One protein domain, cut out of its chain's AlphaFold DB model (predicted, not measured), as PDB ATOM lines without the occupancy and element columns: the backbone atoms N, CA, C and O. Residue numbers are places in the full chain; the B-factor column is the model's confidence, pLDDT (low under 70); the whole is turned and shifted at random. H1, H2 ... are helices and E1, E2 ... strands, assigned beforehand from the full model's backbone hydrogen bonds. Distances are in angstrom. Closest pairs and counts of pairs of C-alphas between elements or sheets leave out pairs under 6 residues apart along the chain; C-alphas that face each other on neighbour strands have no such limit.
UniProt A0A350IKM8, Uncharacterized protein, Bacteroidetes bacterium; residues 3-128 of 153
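Overview. This is residues 3 to 128 of the 153 residues of an uncharacterized protein of Bacteroidetes bacterium (UniProt A0A350IKM8). One antiparallel sheet is folded over like a tent: E2, E3, E4 and E5 lie side by side and each bends sharply, at residues 24, 46, 64 and 86, making a ridge with two slopes of sheet that spread from it as a V. E1 and E6 edge one slope and E7 the other, while the short helix H1, near the last printed residue, only grazes the sheet. The printed part has 126 residues, with seven named strands, E1 to E7, followed along the chain by one named helix, H1; the class is mostly strand, and the sheet is branched, with E5 the neighbour of E4, E6 and E7. It is compact, with a radius of gyration of the C-alphas of 14.7 A, yet elongated, spanning 47 by 29 by 23 A.

Along the chain. E1 is residues 7 to 11, beginning at C-alpha 7 at (72.898, 32.844, -11.951). E2, residues 19 to 31, measures 20.0 A from first to last C-alpha and bends by 127 degrees at residue 24. E3, residues 40 to 53, measures 23.2 A and bends by 121 degrees at residue 46. E4, residues 56 to 73, is the longest strand by residues, measures 21.3 A and bends by 136 degrees at residue 64, C-alpha (80.386, 37.972, -25.164). E5, residues 79 to 94, measures 19.8 A and bends by 135 degrees at residue 86. E6 is residues 97 to 104, 21.4 A, and E7 is residues 108 to 113, 16.8 A. H1, residues 121 to 124, ends at C-alpha 124 at (89.726, 19.974, -26.531).

Arrangement. E1 to E6 form a meander, each strand the antiparallel neighbour of the one before. Edge strand E1 lies beside residues 19 to 23 of E2, with N 9 and O 21 at 2.9 A, within hydrogen-bond range. Residues 3 to 4 pair antiparallel with residues 27 to 28 of E2. Between E2 and E3, N 22 and O 48 are 2.8 A apart; between E3 and E4, N 49 and O 61 are 2.9 A apart; between E4 and E5, N 68 and O 84 are 2.8 A apart. On the other side of E5 from E4 lie edge strands E6, with N 90 and O 102 at 2.9 A, and E7, with N 83 and O 110 at 2.8 A. This pairing is staggered, and E6 and E7 are apart. The closest C-alphas of H1 and E4 are those of Tyr 124 and Leu 69, 7.6 A apart. H1 is too short for an O i to N i+4 pair; its one O i to N i+3 pair is within range.

Size, cuts and confidence. The C-alphas farthest apart, those of Asn 14 and Ile 116, are 48.2 A apart. The sheet is strongly twisted. The printed part has no cut and no long link. Mean pLDDT of the printed part is 91.4; residues 32, 34 and 74 to 78 are under 70.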
ATOM      1  N   LEU A   3      73.721  22.583 -17.121       96.75
ATOM      2  CA  LEU A   3      73.851  24.031 -17.229       96.75
ATOM      3  C   LEU A   3      74.616  24.550 -16.019       96.75
ATOM      4  O   LEU A   3      74.331  24.168 -14.883       96.75
ATOM      5  N   PHE A   4      75.570  25.431 -16.272       98.00
ATOM      6  CA  PHE A   4      76.431  26.015 -15.267       98.00
ATOM      7  C   PHE A   4      76.521  27.517 -15.502       98.00
ATOM      8  O   PHE A   4      76.779  27.940 -16.622       98.00
ATOM      9  N   ALA A   5      76.310  28.303 -14.454       97.94
ATOM     10  CA  ALA A   5      76.437  29.757 -14.454       97.94
ATOM     11  C   ALA A   5      76.476  30.247 -13.005       97.94
ATOM     12  O   ALA A   5      76.184  29.464 -12.092       97.94
ATOM     13  N   ASP A   6      76.774  31.525 -12.801       98.06
ATOM     14  CA  ASP A   6      76.654  32.136 -11.475       98.06
ATOM     15  C   ASP A   6      75.181  32.368 -11.116       98.06
ATOM     16  O   ASP A   6      74.777  32.199  -9.967       98.06
ATOM     17  N   THR A   7      74.353  32.716 -12.106       98.44
ATOM     18  CA  THR A   7      72.898  32.844 -11.951       98.44
ATOM     19  C   THR A   7      72.162  32.179 -13.111       98.44
ATOM     20  O   THR A   7      72.538  32.320 -14.275       98.44
ATOM     21  N   ILE A   8      71.098  31.444 -12.779       98.31
ATOM     22  CA  ILE A   8      70.221  30.765 -13.737       98.31
ATOM     23  C   ILE A   8      68.792  31.248 -13.502       98.31
ATOM     24  O   ILE A   8      68.224  30.996 -12.441       98.31
ATOM     25  N   GLU A   9      68.203  31.904 -14.498       98.31
ATOM     26  CA  GLU A   9      66.779  32.253 -14.509       98.31
ATOM     27  C   GLU A   9      66.024  31.305 -15.437       98.31
ATOM     28  O   GLU A   9      66.470  31.039 -16.554       98.31
ATOM     29  N   ILE A  10      64.866  30.812 -14.997       97.50
ATOM     30  CA  ILE A  10      64.023  29.923 -15.799       97.50
ATOM     31  C   ILE A  10      62.606  30.481 -15.854       97.50
ATOM     32  O   ILE A  10      62.022  30.822 -14.827       97.50
ATOM     33  N   PHE A  11      62.056  30.547 -17.063       97.06
ATOM     34  CA  PHE A  11      60.742  31.098 -17.353       97.06
ATOM     35  C   PHE A  11      59.780  29.964 -17.711       97.06
ATOM     36  O   PHE A  11      60.026  29.211 -18.658       97.06
ATOM     37  N   PHE A  12      58.689  29.862 -16.945       95.44
ATOM     38  CA  PHE A  12      57.665  28.826 -17.097       95.44
ATOM     39  C   PHE A  12      56.256  29.404 -17.326       95.44
ATOM     40  O   PHE A  12      55.381  29.241 -16.466       95.44
ATOM     41  N   PRO A  13      55.989  30.115 -18.435       93.38
ATOM     42  CA  PRO A  13      54.626  30.538 -18.737       93.38
ATOM     43  C   PRO A  13      53.707  29.311 -18.834       93.38
ATOM     44  O   PRO A  13      54.004  28.339 -19.524       93.38
ATOM     45  N   ASN A  14      52.580  29.343 -18.118       92.44
ATOM     46  CA  ASN A  14      51.587  28.262 -18.109       92.44
ATOM     47  C   ASN A  14      52.169  26.869 -17.785       92.44
ATOM     48  O   ASN A  14      51.753  25.871 -18.370       92.44
ATOM     49  N   ASN A  15      53.130  26.798 -16.855       91.88
ATOM     50  CA  ASN A  15      53.821  25.564 -16.444       91.88
ATOM     51  C   ASN A  15      54.612  24.859 -17.563       91.88
ATOM     52  O   ASN A  15      54.979  23.694 -17.407       91.88
ATOM     53  N   LYS A  16      54.902  25.548 -18.670       93.81
ATOM     54  CA  LYS A  16      55.757  25.051 -19.753       93.81
ATOM     55  C   LYS A  16      57.042  25.841 -19.806       93.81
ATOM     56  O   LYS A  16      57.017  27.053 -19.626       93.81
ATOM     57  N   ILE A  17      58.158  25.160 -20.039       94.12
ATOM     58  CA  ILE A  17      59.437  25.846 -20.180       94.12
ATOM     59  C   ILE A  17      59.454  26.638 -21.485       94.12
ATOM     60  O   ILE A  17      59.140  26.107 -22.545       94.12
ATOM     61  N   ASP A  18      59.819  27.910 -21.388       96.06
ATOM     62  CA  ASP A  18      59.907  28.819 -22.537       96.06
ATOM     63  C   ASP A  18      61.350  29.272 -22.755       96.06
ATOM     64  O   ASP A  18      61.903  29.192 -23.853       96.06
ATOM     65  N   LYS A  19      62.013  29.677 -21.668       97.25
ATOM     66  CA  LYS A  19      63.368  30.211 -21.727       97.25
ATOM     67  C   LYS A  19      64.168  29.882 -20.473       97.25
ATOM     68  O   LYS A  19      63.644  29.928 -19.362       97.25
ATOM     69  N   ILE A  20      65.460  29.625 -20.652       98.38
ATOM     70  CA  ILE A  20      66.464  29.670 -19.584       98.38
ATOM     71  C   ILE A  20      67.468  30.767 -19.930       98.38
ATOM     72  O   ILE A  20      67.863  30.913 -21.087       98.38
ATOM     73  N   LYS A  21      67.897  31.533 -18.931       98.69
ATOM     74  CA  LYS A  21      69.004  32.480 -19.050       98.69
ATOM     75  C   LYS A  21      70.106  32.111 -18.079       98.69
ATOM     76  O   LYS A  21      69.853  31.937 -16.888       98.69
ATOM     77  N   LEU A  22      71.315  32.017 -18.604       98.69
ATOM     78  CA  LEU A  22      72.540  31.830 -17.850       98.69
ATOM     79  C   LEU A  22      73.291  33.157 -17.821       98.69
ATOM     80  O   LEU A  22      73.510  33.767 -18.873       98.69
ATOM     81  N   TYR A  23      73.648  33.600 -16.622       98.62
ATOM     82  CA  TYR A  23      74.337  34.859 -16.380       98.62
ATOM     83  C   TYR A  23      75.683  34.600 -15.714       98.62
ATOM     84  O   TYR A  23      75.727  33.996 -14.638       98.62
ATOM     85  N   HIS A  24      76.731  35.133 -16.343       98.25
ATOM     86  CA  HIS A  24      78.138  35.082 -15.947       98.25
ATOM     87  C   HIS A  24      78.720  33.666 -15.870       98.25
ATOM     88  O   HIS A  24      78.096  32.726 -15.369       98.25
ATOM     89  N   ASN A  25      79.957  33.508 -16.356       97.19
ATOM     90  CA  ASN A  25      80.680  32.229 -16.316       97.19
ATOM     91  C   ASN A  25      79.857  31.046 -16.870       97.19
ATOM     92  O   ASN A  25      79.899  29.931 -16.331       97.19
ATOM     93  N   SER A  26      79.087  31.311 -17.926       98.44
ATOM     94  CA  SER A  26      78.070  30.401 -18.430       98.44
ATOM     95  C   SER A  26      78.701  29.278 -19.253       98.44
ATOM     96  O   SER A  26      79.536  29.520 -20.123       98.44
ATOM     97  N   LEU A  27      78.283  28.041 -18.996       98.38
ATOM     98  CA  LEU A  27      78.693  26.839 -19.717       98.38
ATOM     99  C   LEU A  27      77.507  25.876 -19.800       98.38
ATOM    100  O   LEU A  27      76.889  25.539 -18.788       98.38
ATOM    101  N   THR A  28      77.217  25.386 -20.998       97.56
ATOM    102  CA  THR A  28      76.281  24.278 -21.202       97.56
ATOM    103  C   THR A  28      77.027  23.068 -21.733       97.56
ATOM    104  O   THR A  28      77.926  23.209 -22.559       97.56
ATOM    105  N   LEU A  29      76.643  21.892 -21.237       96.00
ATOM    106  CA  LEU A  29      77.160  20.601 -21.669       96.00
ATOM    107  C   LEU A  29      76.011  19.718 -22.149       96.00
ATOM    108  O   LEU A  29      75.077  19.423 -21.387       96.00
ATOM    109  N   THR A  30      76.110  19.227 -23.376       91.81
ATOM    110  CA  THR A  30      75.115  18.342 -23.981       91.81
ATOM    111  C   THR A  30      75.778  17.052 -24.429       91.81
ATOM    112  O   THR A  30      76.776  17.050 -25.134       91.81
ATOM    113  N   LYS A  31      75.220  15.925 -23.984       86.12
ATOM    114  CA  LYS A  31      75.627  14.607 -24.465       86.12
ATOM    115  C   LYS A  31      74.772  14.287 -25.673       86.12
ATOM    116  O   LYS A  31      73.566  14.103 -25.516       86.12
ATOM    117  N   SER A  32      75.388  14.249 -26.842       68.31
ATOM    118  CA  SER A  32      74.727  13.851 -28.079       68.31
ATOM    119  C   SER A  32      74.914  12.358 -28.367       68.31
ATOM    120  O   SER A  32      74.203  11.818 -29.210       68.31
ATOM    121  N   ASP A  33      75.896  11.676 -27.753       71.19
ATOM    122  CA  ASP A  33      76.179  10.238 -27.941       71.19
ATOM    123  C   ASP A  33      76.009   9.449 -26.638       71.19
ATOM    124  O   ASP A  33      76.557   9.825 -25.599       71.19
ATOM    125  N   THR A  34      75.295   8.329 -26.690       69.94
ATOM    126  CA  THR A  34      75.234   7.370 -25.579       69.94
ATOM    127  C   THR A  34      76.350   6.330 -25.639       69.94
ATOM    128  O   THR A  34      76.718   5.802 -24.593       69.94
ATOM    129  N   LEU A  35      76.908   6.057 -26.824       78.75
ATOM    130  CA  LEU A  35      77.999   5.100 -27.022       78.75
ATOM    131  C   LEU A  35      79.361   5.714 -26.687       78.75
ATOM    132  O   LEU A  35      80.242   5.016 -26.195       78.75
ATOM    133  N   ASN A  36      79.504   7.027 -26.884       81.31
ATOM    134  CA  ASN A  36      80.732   7.775 -26.620       81.31
ATOM    135  C   ASN A  36      80.485   8.869 -25.569       81.31
ATOM    136  O   ASN A  36      80.343  10.042 -25.918       81.31
ATOM    137  N   PRO A  37      80.428   8.526 -24.269       84.12
ATOM    138  CA  PRO A  37      80.038   9.462 -23.212       84.12
ATOM    139  C   PRO A  37      81.014  10.633 -23.005       84.12
ATOM    140  O   PRO A  37      80.657  11.583 -22.302       84.12
ATOM    141  N   GLU A  38      82.214  10.558 -23.588       87.62
ATOM    142  CA  GLU A  38      83.216  11.630 -23.617       87.62
ATOM    143  C   GLU A  38      82.997  12.627 -24.770       87.62
ATOM    144  O   GLU A  38      83.460  13.759 -24.706       87.62
ATOM    145  N   LYS A  39      82.217  12.285 -25.804       89.75
ATOM    146  CA  LYS A  39      81.840  13.250 -26.848       89.75
ATOM    147  C   LYS A  39      80.721  14.150 -26.319       89.75
ATOM    148  O   LYS A  39      79.533  13.835 -26.409       89.75
ATOM    149  N   ILE A  40      81.129  15.243 -25.676       92.19
ATOM    150  CA  ILE A  40      80.250  16.209 -25.015       92.19
ATOM    151  C   ILE A  40      80.318  17.529 -25.770       92.19
ATOM    152  O   ILE A  40      81.356  18.189 -25.763       92.19
ATOM    153  N   ASP A  41      79.189  17.935 -26.342       93.94
ATOM    154  CA  ASP A  41      79.024  19.245 -26.958       93.94
ATOM    155  C   ASP A  41      79.000  20.329 -25.881       93.94
ATOM    156  O   ASP A  41      78.376  20.170 -24.823       93.94
ATOM    157  N   GLN A  42      79.688  21.437 -26.143       96.50
ATOM    158  CA  GLN A  42      79.926  22.504 -25.178       96.50
ATOM    159  C   GLN A  42      79.683  23.855 -25.827       96.50
ATOM    160  O   GLN A  42      80.123  24.114 -26.945       96.50
ATOM    161  N   ILE A  43      79.030  24.748 -25.095       97.62
ATOM    162  CA  ILE A  43      79.001  26.169 -25.436       97.62
ATOM    163  C   ILE A  43      79.147  26.982 -24.158       97.62
ATOM    164  O   ILE A  43      78.497  26.701 -23.150       97.62
ATOM    165  N   SER A  44      80.035  27.966 -24.205       98.50
ATOM    166  CA  SER A  44      80.361  28.867 -23.108       98.50
ATOM    167  C   SER A  44      80.302  30.316 -23.565       98.50
ATOM    168  O   SER A  44      80.347  30.592 -24.767       98.50
ATOM    169  N   GLY A  45      80.192  31.227 -22.609       98.00
ATOM    170  CA  GLY A  45      80.238  32.670 -22.814       98.00
ATOM    171  C   GLY A  45      79.900  33.394 -21.522       98.00
ATOM    172  O   GLY A  45      79.690  32.762 -20.480       98.00
ATOM    173  N   GLU A  46      79.817  34.718 -21.579       98.31
ATOM    174  CA  GLU A  46      79.370  35.470 -20.410       98.31
ATOM    175  C   GLU A  46      77.877  35.245 -20.154       98.31
ATOM    176  O   GLU A  46      77.471  34.951 -19.030       98.31
ATOM    177  N   TYR A  47      77.064  35.274 -21.211       98.62
ATOM    178  CA  TYR A  47      75.626  35.017 -21.134       98.62
ATOM    179  C   TYR A  47      75.220  33.925 -22.110       98.62
ATOM    180  O   TYR A  47      75.700  33.908 -23.242       98.62
ATOM    181  N   ILE A  48      74.289  33.059 -21.707       98.75
ATOM    182  CA  ILE A  48      73.660  32.096 -22.620       98.75
ATOM    183  C   ILE A  48      72.142  32.176 -22.478       98.75
ATOM    184  O   ILE A  48      71.587  31.890 -21.419       98.75
ATOM    185  N   ASP A  49      71.466  32.542 -23.565       98.62
ATOM    186  CA  ASP A  49      70.016  32.408 -23.694       98.62
ATOM    187  C   ASP A  49      69.693  31.039 -24.303       98.62
ATOM    188  O   ASP A  49      70.211  30.694 -25.361       98.62
ATOM    189  N   ILE A  50      68.810  30.274 -23.668       98.12
ATOM    190  CA  ILE A  50      68.325  28.982 -24.161       98.12
ATOM    191  C   ILE A  50      66.825  29.114 -24.393       98.12
ATOM    192  O   ILE A  50      66.088  29.433 -23.460       98.12
ATOM    193  N   LEU A  51      66.381  28.885 -25.624       97.56
ATOM    194  CA  LEU A  51      64.986  29.052 -26.029       97.56
ATOM    195  C   LEU A  51      64.345  27.699 -26.311       97.56
ATOM    196  O   LEU A  51      64.960  26.835 -26.943       97.56
ATOM    197  N   PHE A  52      63.099  27.552 -25.877       95.94
ATOM    198  CA  PHE A  52      62.276  26.375 -26.097       95.94
ATOM    199  C   PHE A  52      61.073  26.732 -26.972       95.94
ATOM    200  O   PHE A  52      60.526  27.826 -26.891       95.94
ATOM    201  N   GLU A  53      60.667  25.801 -27.825       93.25
ATOM    202  CA  GLU A  53      59.475  25.898 -28.663       93.25
ATOM    203  C   GLU A  53      58.790  24.531 -28.650       93.25
ATOM    204  O   GLU A  53      59.443  23.512 -28.872       93.25
ATOM    205  N   ASN A  54      57.486  24.488 -28.363       89.31
ATOM    206  CA  ASN A  54      56.716  23.238 -28.270       89.31
ATOM    207  C   ASN A  54      57.379  22.182 -27.362       89.31
ATOM    208  O   ASN A  54      57.551  21.028 -27.754       89.31
ATOM    209  N   ASP A  55      57.793  22.598 -26.161       86.75
ATOM    210  CA  ASP A  55      58.467  21.751 -25.165       86.75
ATOM    211  C   ASP A  55      59.806  21.135 -25.653       86.75
ATOM    212  O   ASP A  55      60.353  20.235 -25.016       86.75
ATOM    213  N   SER A  56      60.366  21.646 -26.756       91.56
ATOM    214  CA  SER A  56      61.629  21.199 -27.354       91.56
ATOM    215  C   SER A  56      62.659  22.324 -27.378       91.56
ATOM    216  O   SER A  56      62.322  23.499 -27.503       91.56
ATOM    217  N   LEU A  57      63.939  21.974 -27.250       93.25
ATOM    218  CA  LEU A  57      65.034  22.939 -27.333       93.25
ATOM    219  C   LEU A  57      65.122  23.492 -28.762       93.25
ATOM    220  O   LEU A  57      65.319  22.733 -29.706       93.25
ATOM    221  N   LYS A  58      64.994  24.813 -28.908       96.06
ATOM    222  CA  LYS A  58      64.995  25.503 -30.202       96.06
ATOM    223  C   LYS A  58      66.346  26.113 -30.542       96.06
ATOM    224  O   LYS A  58      66.796  26.033 -31.682       96.06
ATOM    225  N   SER A  59      66.969  26.783 -29.575       96.94
ATOM    226  CA  SER A  59      68.267  27.418 -29.797       96.94
ATOM    227  C   SER A  59      69.024  27.711 -28.511       96.94
ATOM    228  O   SER A  59      68.435  27.826 -27.433       96.94
ATOM    229  N   LEU A  60      70.338  27.859 -28.657       97.69
ATOM    230  CA  LEU A  60      71.232  28.431 -27.661       97.69
ATOM    231  C   LEU A  60      71.927  29.644 -28.271       97.69
ATOM    232  O   LEU A  60      72.464  29.561 -29.372       97.69
ATOM    233  N   VAL A  61      71.953  30.756 -27.549       98.50
ATOM    234  CA  VAL A  61      72.644  31.978 -27.958       98.50
ATOM    235  C   VAL A  61      73.637  32.354 -26.873       98.50
ATOM    236  O   VAL A  61      73.245  32.884 -25.834       98.50
ATOM    237  N   SER A  62      74.915  32.078 -27.122       98.50
ATOM    238  CA  SER A  62      76.014  32.511 -26.260       98.50
ATOM    239  C   SER A  62      76.529  33.871 -26.703       98.50
ATOM    240  O   SER A  62      76.719  34.092 -27.899       98.50
ATOM    241  N   LYS A  63      76.742  34.780 -25.752       98.31
ATOM    242  CA  LYS A  63      77.116  36.177 -25.996       98.31
ATOM    243  C   LYS A  63      78.300  36.573 -25.132       98.31
ATOM    244  O   LYS A  63      78.351  36.198 -23.960       98.31
ATOM    245  N   ILE A  64      79.139  37.433 -25.705       97.19
ATOM    246  CA  ILE A  64      80.386  37.972 -25.164       97.19
ATOM    247  C   ILE A  64      81.386  36.849 -24.882       97.19
ATOM    248  O   ILE A  64      81.198  36.037 -23.977       97.19
ATOM    249  N   GLN A  65      82.475  36.837 -25.658       95.25
ATOM    250  CA  GLN A  65      83.524  35.808 -25.595       95.25
ATOM    251  C   GLN A  65      82.938  34.389 -25.688       95.25
ATOM    252  O   GLN A  65      83.277  33.491 -24.912       95.25
ATOM    253  N   ALA A  66      82.005  34.205 -26.619       98.00
ATOM    254  CA  ALA A  66      81.345  32.937 -26.833       98.00
ATOM    255  C   ALA A  66      82.329  31.929 -27.436       98.00
ATOM    256  O   ALA A  66      82.977  32.221 -28.435       98.00
ATOM    257  N   ASN A  67      82.411  30.731 -26.857       98.12
ATOM    258  CA  ASN A  67      83.197  29.620 -27.396       98.12
ATOM    259  C   ASN A  67      82.334  28.365 -27.462       98.12
ATOM    260  O   ASN A  67      81.522  28.134 -26.563       98.12
ATOM    261  N   SER A  68      82.522  27.537 -28.482       96.88
ATOM    262  CA  SER A  68      81.852  26.245 -28.605       96.88
ATOM    263  C   SER A  68      82.816  25.137 -29.009       96.88
ATOM    264  O   SER A  68      83.809  25.368 -29.696       96.88
ATOM    265  N   LEU A  69      82.487  23.926 -28.572       95.50
ATOM    266  CA  LEU A  69      83.091  22.677 -29.007       95.50
ATOM    267  C   LEU A  69      81.948  21.744 -29.406       95.50
ATOM    268  O   LEU A  69      81.097  21.442 -28.570       95.50
ATOM    269  N   TYR A  70      81.898  21.317 -30.662       92.44
ATOM    270  CA  TYR A  70      80.791  20.523 -31.190       92.44
ATOM    271  C   TYR A  70      81.299  19.300 -31.950       92.44
ATOM    272  O   TYR A  70      82.103  19.434 -32.873       92.44
ATOM    273  N   PHE A  71      80.838  18.110 -31.570       89.94
ATOM    274  CA  PHE A  71      81.198  16.860 -32.232       89.94
ATOM    275  C   PHE A  71      80.269  16.623 -33.426       89.94
ATOM    276  O   PHE A  71      79.066  16.413 -33.282       89.94
ATOM    277  N   ILE A  72      80.837  16.656 -34.630       85.88
ATOM    278  CA  ILE A  72      80.108  16.524 -35.892       85.88
ATOM    279  C   ILE A  72      80.109  15.062 -36.298       85.88
ATOM    280  O   ILE A  72      81.183  14.514 -36.510       85.88
ATOM    281  N   ARG A  73      78.933  14.456 -36.475       76.88
ATOM    282  CA  ARG A  73      78.787  13.100 -37.020       76.88
ATOM    283  C   ARG A  73      78.401  13.149 -38.485       76.88
ATOM    284  O   ARG A  73      77.484  13.887 -38.839       76.88
ATOM    285  N   ASP A  74      79.037  12.321 -39.298       68.31
ATOM    286  CA  ASP A  74      78.549  12.018 -40.636       68.31
ATOM    287  C   ASP A  74      77.753  10.694 -40.648       68.31
ATOM    288  O   ASP A  74      77.651   9.985 -39.642       68.31
ATOM    289  N   GLN A  75      77.142  10.380 -41.793       66.38
ATOM    290  CA  GLN A  75      76.371   9.146 -41.991       66.38
ATOM    291  C   GLN A  75      77.248   7.908 -42.273       66.38
ATOM    292  O   GLN A  75      76.737   6.789 -42.249       66.38
ATOM    293  N   GLN A  76      78.536   8.094 -42.567       65.56
ATOM    294  CA  GLN A  76      79.502   7.069 -42.981       65.56
ATOM    295  C   GLN A  76      80.422   6.613 -41.829       65.56
ATOM    296  O   GLN A  76      81.145   5.631 -41.978       65.56
ATOM    297  N   GLY A  77      80.348   7.263 -40.665       57.84
ATOM    298  CA  GLY A  77      81.105   6.953 -39.454       57.84
ATOM    299  C   GLY A  77      82.359   7.808 -39.236       57.84
ATOM    300  O   GLY A  77      82.963   7.699 -38.169       57.84
ATOM    301  N   GLU A  78      82.740   8.673 -40.180       56.22
ATOM    302  CA  GLU A  78      83.836   9.629 -39.991       56.22
ATOM    303  C   GLU A  78      83.284  10.919 -39.366       56.22
ATOM    304  O   GLU A  78      82.453  11.622 -39.938       56.22
ATOM    305  N   SER A  79      83.715  11.229 -38.143       80.81
ATOM    306  CA  SER A  79      83.179  12.338 -37.345       80.81
ATOM    307  C   SER A  79      84.313  13.211 -36.821       80.81
ATOM    308  O   SER A  79      85.325  12.686 -36.407       80.81
ATOM    309  N   GLY A  80      84.209  14.532 -36.818       89.12
ATOM    310  CA  GLY A  80      85.253  15.382 -36.230       89.12
ATOM    311  C   GLY A  80      84.755  16.144 -35.016       89.12
ATOM    312  O   GLY A  80      83.606  16.003 -34.595       89.12
ATOM    313  N   VAL A  81      85.601  17.020 -34.492       91.75
ATOM    314  CA  VAL A  81      85.174  18.059 -33.555       91.75
ATOM    315  C   VAL A  81      85.483  19.429 -34.135       91.75
ATOM    316  O   VAL A  81      86.562  19.675 -34.674       91.75
ATOM    317  N   GLN A  82      84.514  20.325 -34.033       93.06
ATOM    318  CA  GLN A  82      84.661  21.723 -34.378       93.06
ATOM    319  C   GLN A  82      84.825  22.532 -33.095       93.06
ATOM    320  O   GLN A  82      83.942  22.510 -32.237       93.06
ATOM    321  N   SER A  83      85.931  23.260 -32.974       95.19
ATOM    322  CA  SER A  83      86.146  24.255 -31.924       95.19
ATOM    323  C   SER A  83      86.028  25.642 -32.530       95.19
ATOM    324  O   SER A  83      86.536  25.897 -33.619       95.19
ATOM    325  N   SER A  84      85.326  26.552 -31.871       96.44
ATOM    326  CA  SER A  84      85.128  27.893 -32.413       96.44
ATOM    327  C   SER A  84      84.909  28.921 -31.324       96.44
ATOM    328  O   SER A  84      84.468  28.586 -30.225       96.44
ATOM    329  N   GLY A  85      85.167  30.182 -31.650       97.69
ATOM    330  CA  GLY A  85      84.883  31.305 -30.772       97.69
ATOM    331  C   GLY A  85      84.501  32.547 -31.558       97.69
ATOM    332  O   GLY A  85      84.898  32.700 -32.709       97.69
ATOM    333  N   ALA A  86      83.681  33.402 -30.957       97.56
ATOM    334  CA  ALA A  86      83.202  34.660 -31.522       97.56
ATOM    335  C   ALA A  86      82.708  35.585 -30.400       97.56
ATOM    336  O   ALA A  86      82.643  35.188 -29.235       97.56
ATOM    337  N   ASP A  87      82.289  36.807 -30.727       97.56
ATOM    338  CA  ASP A  87      81.530  37.600 -29.757       97.56
ATOM    339  C   ASP A  87      80.185  36.931 -29.439       97.56
ATOM    340  O   ASP A  87      79.814  36.791 -28.278       97.56
ATOM    341  N   THR A  88      79.468  36.461 -30.463       98.12
ATOM    342  CA  THR A  88      78.192  35.759 -30.288       98.12
ATOM    343  C   THR A  88      78.141  34.491 -31.135       98.12
ATOM    344  O   THR A  88      78.434  34.531 -32.332       98.12
ATOM    345  N   ILE A  89      77.698  33.384 -30.534       98.25
ATOM    346  CA  ILE A  89      77.433  32.105 -31.206       98.25
ATOM    347  C   ILE A  89      75.956  31.758 -31.032       98.25
ATOM    348  O   ILE A  89      75.466  31.698 -29.905       98.25
ATOM    349  N   ASN A  90      75.255  31.493 -32.136       97.69
ATOM    350  CA  ASN A  90      73.890  30.963 -32.114       97.69
ATOM    351  C   ASN A  90      73.914  29.524 -32.624       97.69
ATOM    352  O   ASN A  90      74.389  29.288 -33.731       97.69
ATOM    353  N   ILE A  91      73.381  28.595 -31.841       95.38
ATOM    354  CA  ILE A  91      73.146  27.203 -32.226       95.38
ATOM    355  C   ILE A  91      71.640  27.032 -32.381       95.38
ATOM    356  O   ILE A  91      70.893  27.284 -31.435       95.38
ATOM    357  N   PHE A  92      71.200  26.589 -33.552       95.75
ATOM    358  CA  PHE A  92      69.804  26.287 -33.845       95.75
ATOM    359  C   PHE A  92      69.587  24.783 -33.875       95.75
ATOM    360  O   PHE A  92      70.448  24.031 -34.333       95.75
ATOM    361  N   LEU A  93      68.437  24.351 -33.366       92.38
ATOM    362  CA  LEU A  93      68.051  22.952 -33.332       92.38
ATOM    363  C   LEU A  93      66.756  22.728 -34.111       92.38
ATOM    364  O   LEU A  93      65.808  23.516 -34.032       92.38
ATOM    365  N   MET A  94      66.714  21.602 -34.816       89.75
ATOM    366  CA  MET A  94      65.538  21.051 -35.477       89.75
ATOM    367  C   MET A  94      65.474  19.561 -35.146       89.75
ATOM    368  O   MET A  94      66.479  18.864 -35.242       89.75
ATOM    369  N   GLU A  95      64.309  19.086 -34.698       86.12
ATOM    370  CA  GLU A  95      64.108  17.674 -34.326       86.12
ATOM    371  C   GLU A  95      65.175  17.159 -33.335       86.12
ATOM    372  O   GLU A  95      65.725  16.069 -33.472       86.12
ATOM    373  N   ASN A  96      65.501  17.984 -32.332       79.38
ATOM    374  CA  ASN A  96      66.528  17.727 -31.313       79.38
ATOM    375  C   ASN A  96      67.957  17.511 -31.846       79.38
ATOM    376  O   ASN A  96      68.828  17.073 -31.094       79.38
ATOM    377  N   THR A  97      68.220  17.868 -33.102       83.50
ATOM    378  CA  THR A  97      69.549  17.840 -33.721       83.50
ATOM    379  C   THR A  97      69.977  19.263 -34.057       83.50
ATOM    380  O   THR A  97      69.138  20.101 -34.385       83.50
ATOM    381  N   VAL A  98      71.273  19.571 -33.960       87.62
ATOM    382  CA  VAL A  98      71.775  20.873 -34.418       87.62
ATOM    383  C   VAL A  98      71.560  20.987 -35.921       87.62
ATOM    384  O   VAL A  98      72.061  20.170 -36.688       87.62
ATOM    385  N   SER A  99      70.801  22.002 -36.321       90.50
ATOM    386  CA  SER A  99      70.504  22.293 -37.721       90.50
ATOM    387  C   SER A  99      71.468  23.315 -38.308       90.50
ATOM    388  O   SER A  99      71.765  23.255 -39.495       90.50
ATOM    389  N   ASP A 100      71.918  24.276 -37.496       92.25
ATOM    390  CA  ASP A 100      72.791  25.360 -37.940       92.25
ATOM    391  C   ASP A 100      73.557  25.981 -36.762       92.25
ATOM    392  O   ASP A 100      73.073  25.993 -35.624       92.25
ATOM    393  N   ILE A 101      74.741  26.522 -37.044       93.69
ATOM    394  CA  ILE A 101      75.544  27.301 -36.103       93.69
ATOM    395  C   ILE A 101      76.012  28.572 -36.810       93.69
ATOM    396  O   ILE A 101      76.587  28.523 -37.891       93.69
ATOM    397  N   THR A 102      75.801  29.725 -36.175       95.69
ATOM    398  CA  THR A 102      76.235  31.023 -36.708       95.69
ATOM    399  C   THR A 102      77.126  31.755 -35.717       95.69
ATOM    400  O   THR A 102      76.848  31.787 -34.516       95.69
ATOM    401  N   TRP A 103      78.158  32.411 -36.240       96.44
ATOM    402  CA  TRP A 103      79.125  33.196 -35.479       96.44
ATOM    403  C   TRP A 103      79.044  34.656 -35.895       96.44
ATOM    404  O   TRP A 103      79.001  34.971 -37.086       96.44
ATOM    405  N   LYS A 104      79.023  35.564 -34.923       94.81
ATOM    406  CA  LYS A 104      78.967  37.006 -35.170       94.81
ATOM    407  C   LYS A 104      80.147  37.688 -34.496       94.81
ATOM    408  O   LYS A 104      80.359  37.484 -33.308       94.81
ATOM    409  N   ALA A 105      80.824  38.530 -35.281       89.88
ATOM    410  CA  ALA A 105      81.982  39.351 -34.925       89.88
ATOM    411  C   ALA A 105      83.203  38.565 -34.400       89.88
ATOM    412  O   ALA A 105      83.141  37.886 -33.381       89.88
ATOM    413  N   ALA A 106      84.336  38.716 -35.102       77.50
ATOM    414  CA  ALA A 106      85.636  38.129 -34.749       77.50
ATOM    415  C   ALA A 106      85.597  36.604 -34.524       77.50
ATOM    416  O   ALA A 106      86.026  36.104 -33.488       77.50
ATOM    417  N   ALA A 107      85.062  35.872 -35.506       89.31
ATOM    418  CA  ALA A 107      84.952  34.424 -35.426       89.31
ATOM    419  C   ALA A 107      86.279  33.724 -35.763       89.31
ATOM    420  O   ALA A 107      86.913  34.057 -36.766       89.31
ATOM    421  N   TYR A 108      86.643  32.711 -34.982       94.75
ATOM    422  CA  TYR A 108      87.568  31.660 -35.399       94.75
ATOM    423  C   TYR A 108      86.834  30.320 -35.393       94.75
ATOM    424  O   TYR A 108      85.954  30.087 -34.561       94.75
ATOM    425  N   ILE A 109      87.187  29.449 -36.333       93.62
ATOM    426  CA  ILE A 109      86.627  28.104 -36.456       93.62
ATOM    427  C   ILE A 109      87.779  27.170 -36.806       93.62
ATOM    428  O   ILE A 109      88.500  27.397 -37.775       93.62
ATOM    429  N   GLU A 110      87.937  26.122 -36.014       93.88
ATOM    430  CA  GLU A 110      88.903  25.053 -36.207       93.88
ATOM    431  C   GLU A 110      88.166  23.720 -36.256       93.88
ATOM    432  O   GLU A 110      87.224  23.485 -35.497       93.88
ATOM    433  N   PHE A 111      88.607  22.832 -37.139       92.00
ATOM    434  CA  PHE A 111      88.054  21.492 -37.264       92.00
ATOM    435  C   PHE A 111      89.162  20.457 -37.115       92.00
ATOM    436  O   PHE A 111      90.194  20.540 -37.781       92.00
ATOM    437  N   TYR A 112      88.917  19.469 -36.260       91.19
ATOM    438  CA  TYR A 112      89.815  18.354 -36.007       91.19
ATOM    439  C   TYR A 112      89.108  17.051 -36.416       91.19
ATOM    440  O   TYR A 112      88.169  16.628 -35.735       91.19
ATOM    441  N   PRO A 113      89.516  16.424 -37.533       90.25
ATOM    442  CA  PRO A 113      89.007  15.118 -37.957       90.25
ATOM    443  C   PRO A 113      89.249  13.997 -36.926       90.25
ATOM    444  O   PRO A 113      90.264  14.033 -36.229       90.25
ATOM    445  N   GLU A 114      88.380  12.969 -36.871       87.81
ATOM    446  CA  GLU A 114      88.485  11.847 -35.903       87.81
ATOM    447  C   GLU A 114      89.888  11.235 -35.861       87.81
ATOM    448  O   GLU A 114      90.432  10.969 -34.796       87.81
ATOM    449  N   ASN A 115      90.482  11.007 -37.036       86.75
ATOM    450  CA  ASN A 115      91.735  10.271 -37.189       86.75
ATOM    451  C   ASN A 115      92.954  10.997 -36.599       86.75
ATOM    452  O   ASN A 115      94.000  10.373 -36.428       86.75
ATOM    453  N   ILE A 116      92.831  12.294 -36.302       86.88
ATOM    454  CA  ILE A 116      93.864  13.083 -35.624       86.88
ATOM    455  C   ILE A 116      93.469  13.475 -34.197       86.88
ATOM    456  O   ILE A 116      94.264  14.122 -33.509       86.88
ATOM    457  N   LEU A 117      92.261  13.115 -33.744       83.94
ATOM    458  CA  LEU A 117      91.873  13.334 -32.359       83.94
ATOM    459  C   LEU A 117      92.771  12.509 -31.449       83.94
ATOM    460  O   LEU A 117      93.009  11.317 -31.650       83.94
ATOM    461  N   GLN A 118      93.282  13.171 -30.420       78.56
ATOM    462  CA  GLN A 118      94.005  12.476 -29.371       78.56
ATOM    463  C   GLN A 118      93.040  11.571 -28.603       78.56
ATOM    464  O   GLN A 118      91.875  11.915 -28.416       78.56
ATOM    465  N   ALA A 119      93.554  10.448 -28.093       80.31
ATOM    466  CA  ALA A 119      92.775   9.543 -27.245       80.31
ATOM    467  C   ALA A 119      92.183  10.255 -26.014       80.31
ATOM    468  O   ALA A 119      91.121   9.883 -25.532       80.31
ATOM    469  N   ASP A 120      92.871  11.288 -25.522       88.00
ATOM    470  CA  ASP A 120      92.393  12.155 -24.452       88.00
ATOM    471  C   ASP A 120      91.634  13.361 -25.026       88.00
ATOM    472  O   ASP A 120      92.228  14.389 -25.374       88.00
ATOM    473  N   LEU A 121      90.306  13.233 -25.106       88.88
ATOM    474  CA  LEU A 121      89.414  14.281 -25.613       88.88
ATOM    475  C   LEU A 121      89.322  15.497 -24.682       88.88
ATOM    476  O   LEU A 121      88.914  16.575 -25.118       88.88
ATOM    477  N   THR A 122      89.737  15.367 -23.417       89.88
ATOM    478  CA  THR A 122      89.622  16.454 -22.432       89.88
ATOM    479  C   THR A 122      90.472  17.670 -22.793       89.88
ATOM    480  O   THR A 122      90.150  18.788 -22.396       89.88
ATOM    481  N   LYS A 123      91.504  17.478 -23.623       90.56
ATOM    482  CA  LYS A 123      92.370  18.543 -24.148       90.56
ATOM    483  C   LYS A 123      91.654  19.530 -25.066       90.56
ATOM    484  O   LYS A 123      92.137  20.643 -25.235       90.56
ATOM    485  N   TYR A 124      90.532  19.124 -25.653       92.81
ATOM    486  CA  TYR A 124      89.726  19.974 -26.531       92.81
ATOM    487  C   TYR A 124      88.590  20.673 -25.781       92.81
ATOM    488  O   TYR A 124      87.973  21.586 -26.325       92.81
ATOM    489  N   TYR A 125      88.284  20.250 -24.550       95.50
ATOM    490  CA  TYR A 125      87.185  20.816 -23.778       95.50
ATOM    491  C   TYR A 125      87.404  22.295 -23.486       95.50
ATOM    492  O   TYR A 125      88.524  22.768 -23.297       95.50
ATOM    493  N   LEU A 126      86.295  23.025 -23.417       97.00
ATOM    494  CA  LEU A 126      86.332  24.449 -23.142       97.00
ATOM    495  C   LEU A 126      86.850  24.711 -21.716       97.00
ATOM    496  O   LEU A 126      86.668  23.885 -20.811       97.00
ATOM    497  N   PRO A 127      87.454  25.886 -21.466       94.44
ATOM    498  CA  PRO A 127      87.843  26.287 -20.122       94.44
ATOM    499  C   PRO A 127      86.686  26.169 -19.126       94.44
ATOM    500  O   PRO A 127      85.523  26.389 -19.462       94.44
ATOM    501  N   LYS A 128      87.015  25.865 -17.865       91.50
ATOM    502  CA  LYS A 128      86.039  25.657 -16.777       91.50
ATOM    503  C   LYS A 128      85.090  24.472 -17.008       91.50
ATOM    504  O   LYS A 128      84.082  24.384 -16.298       91.50
TER     505      LYS A 128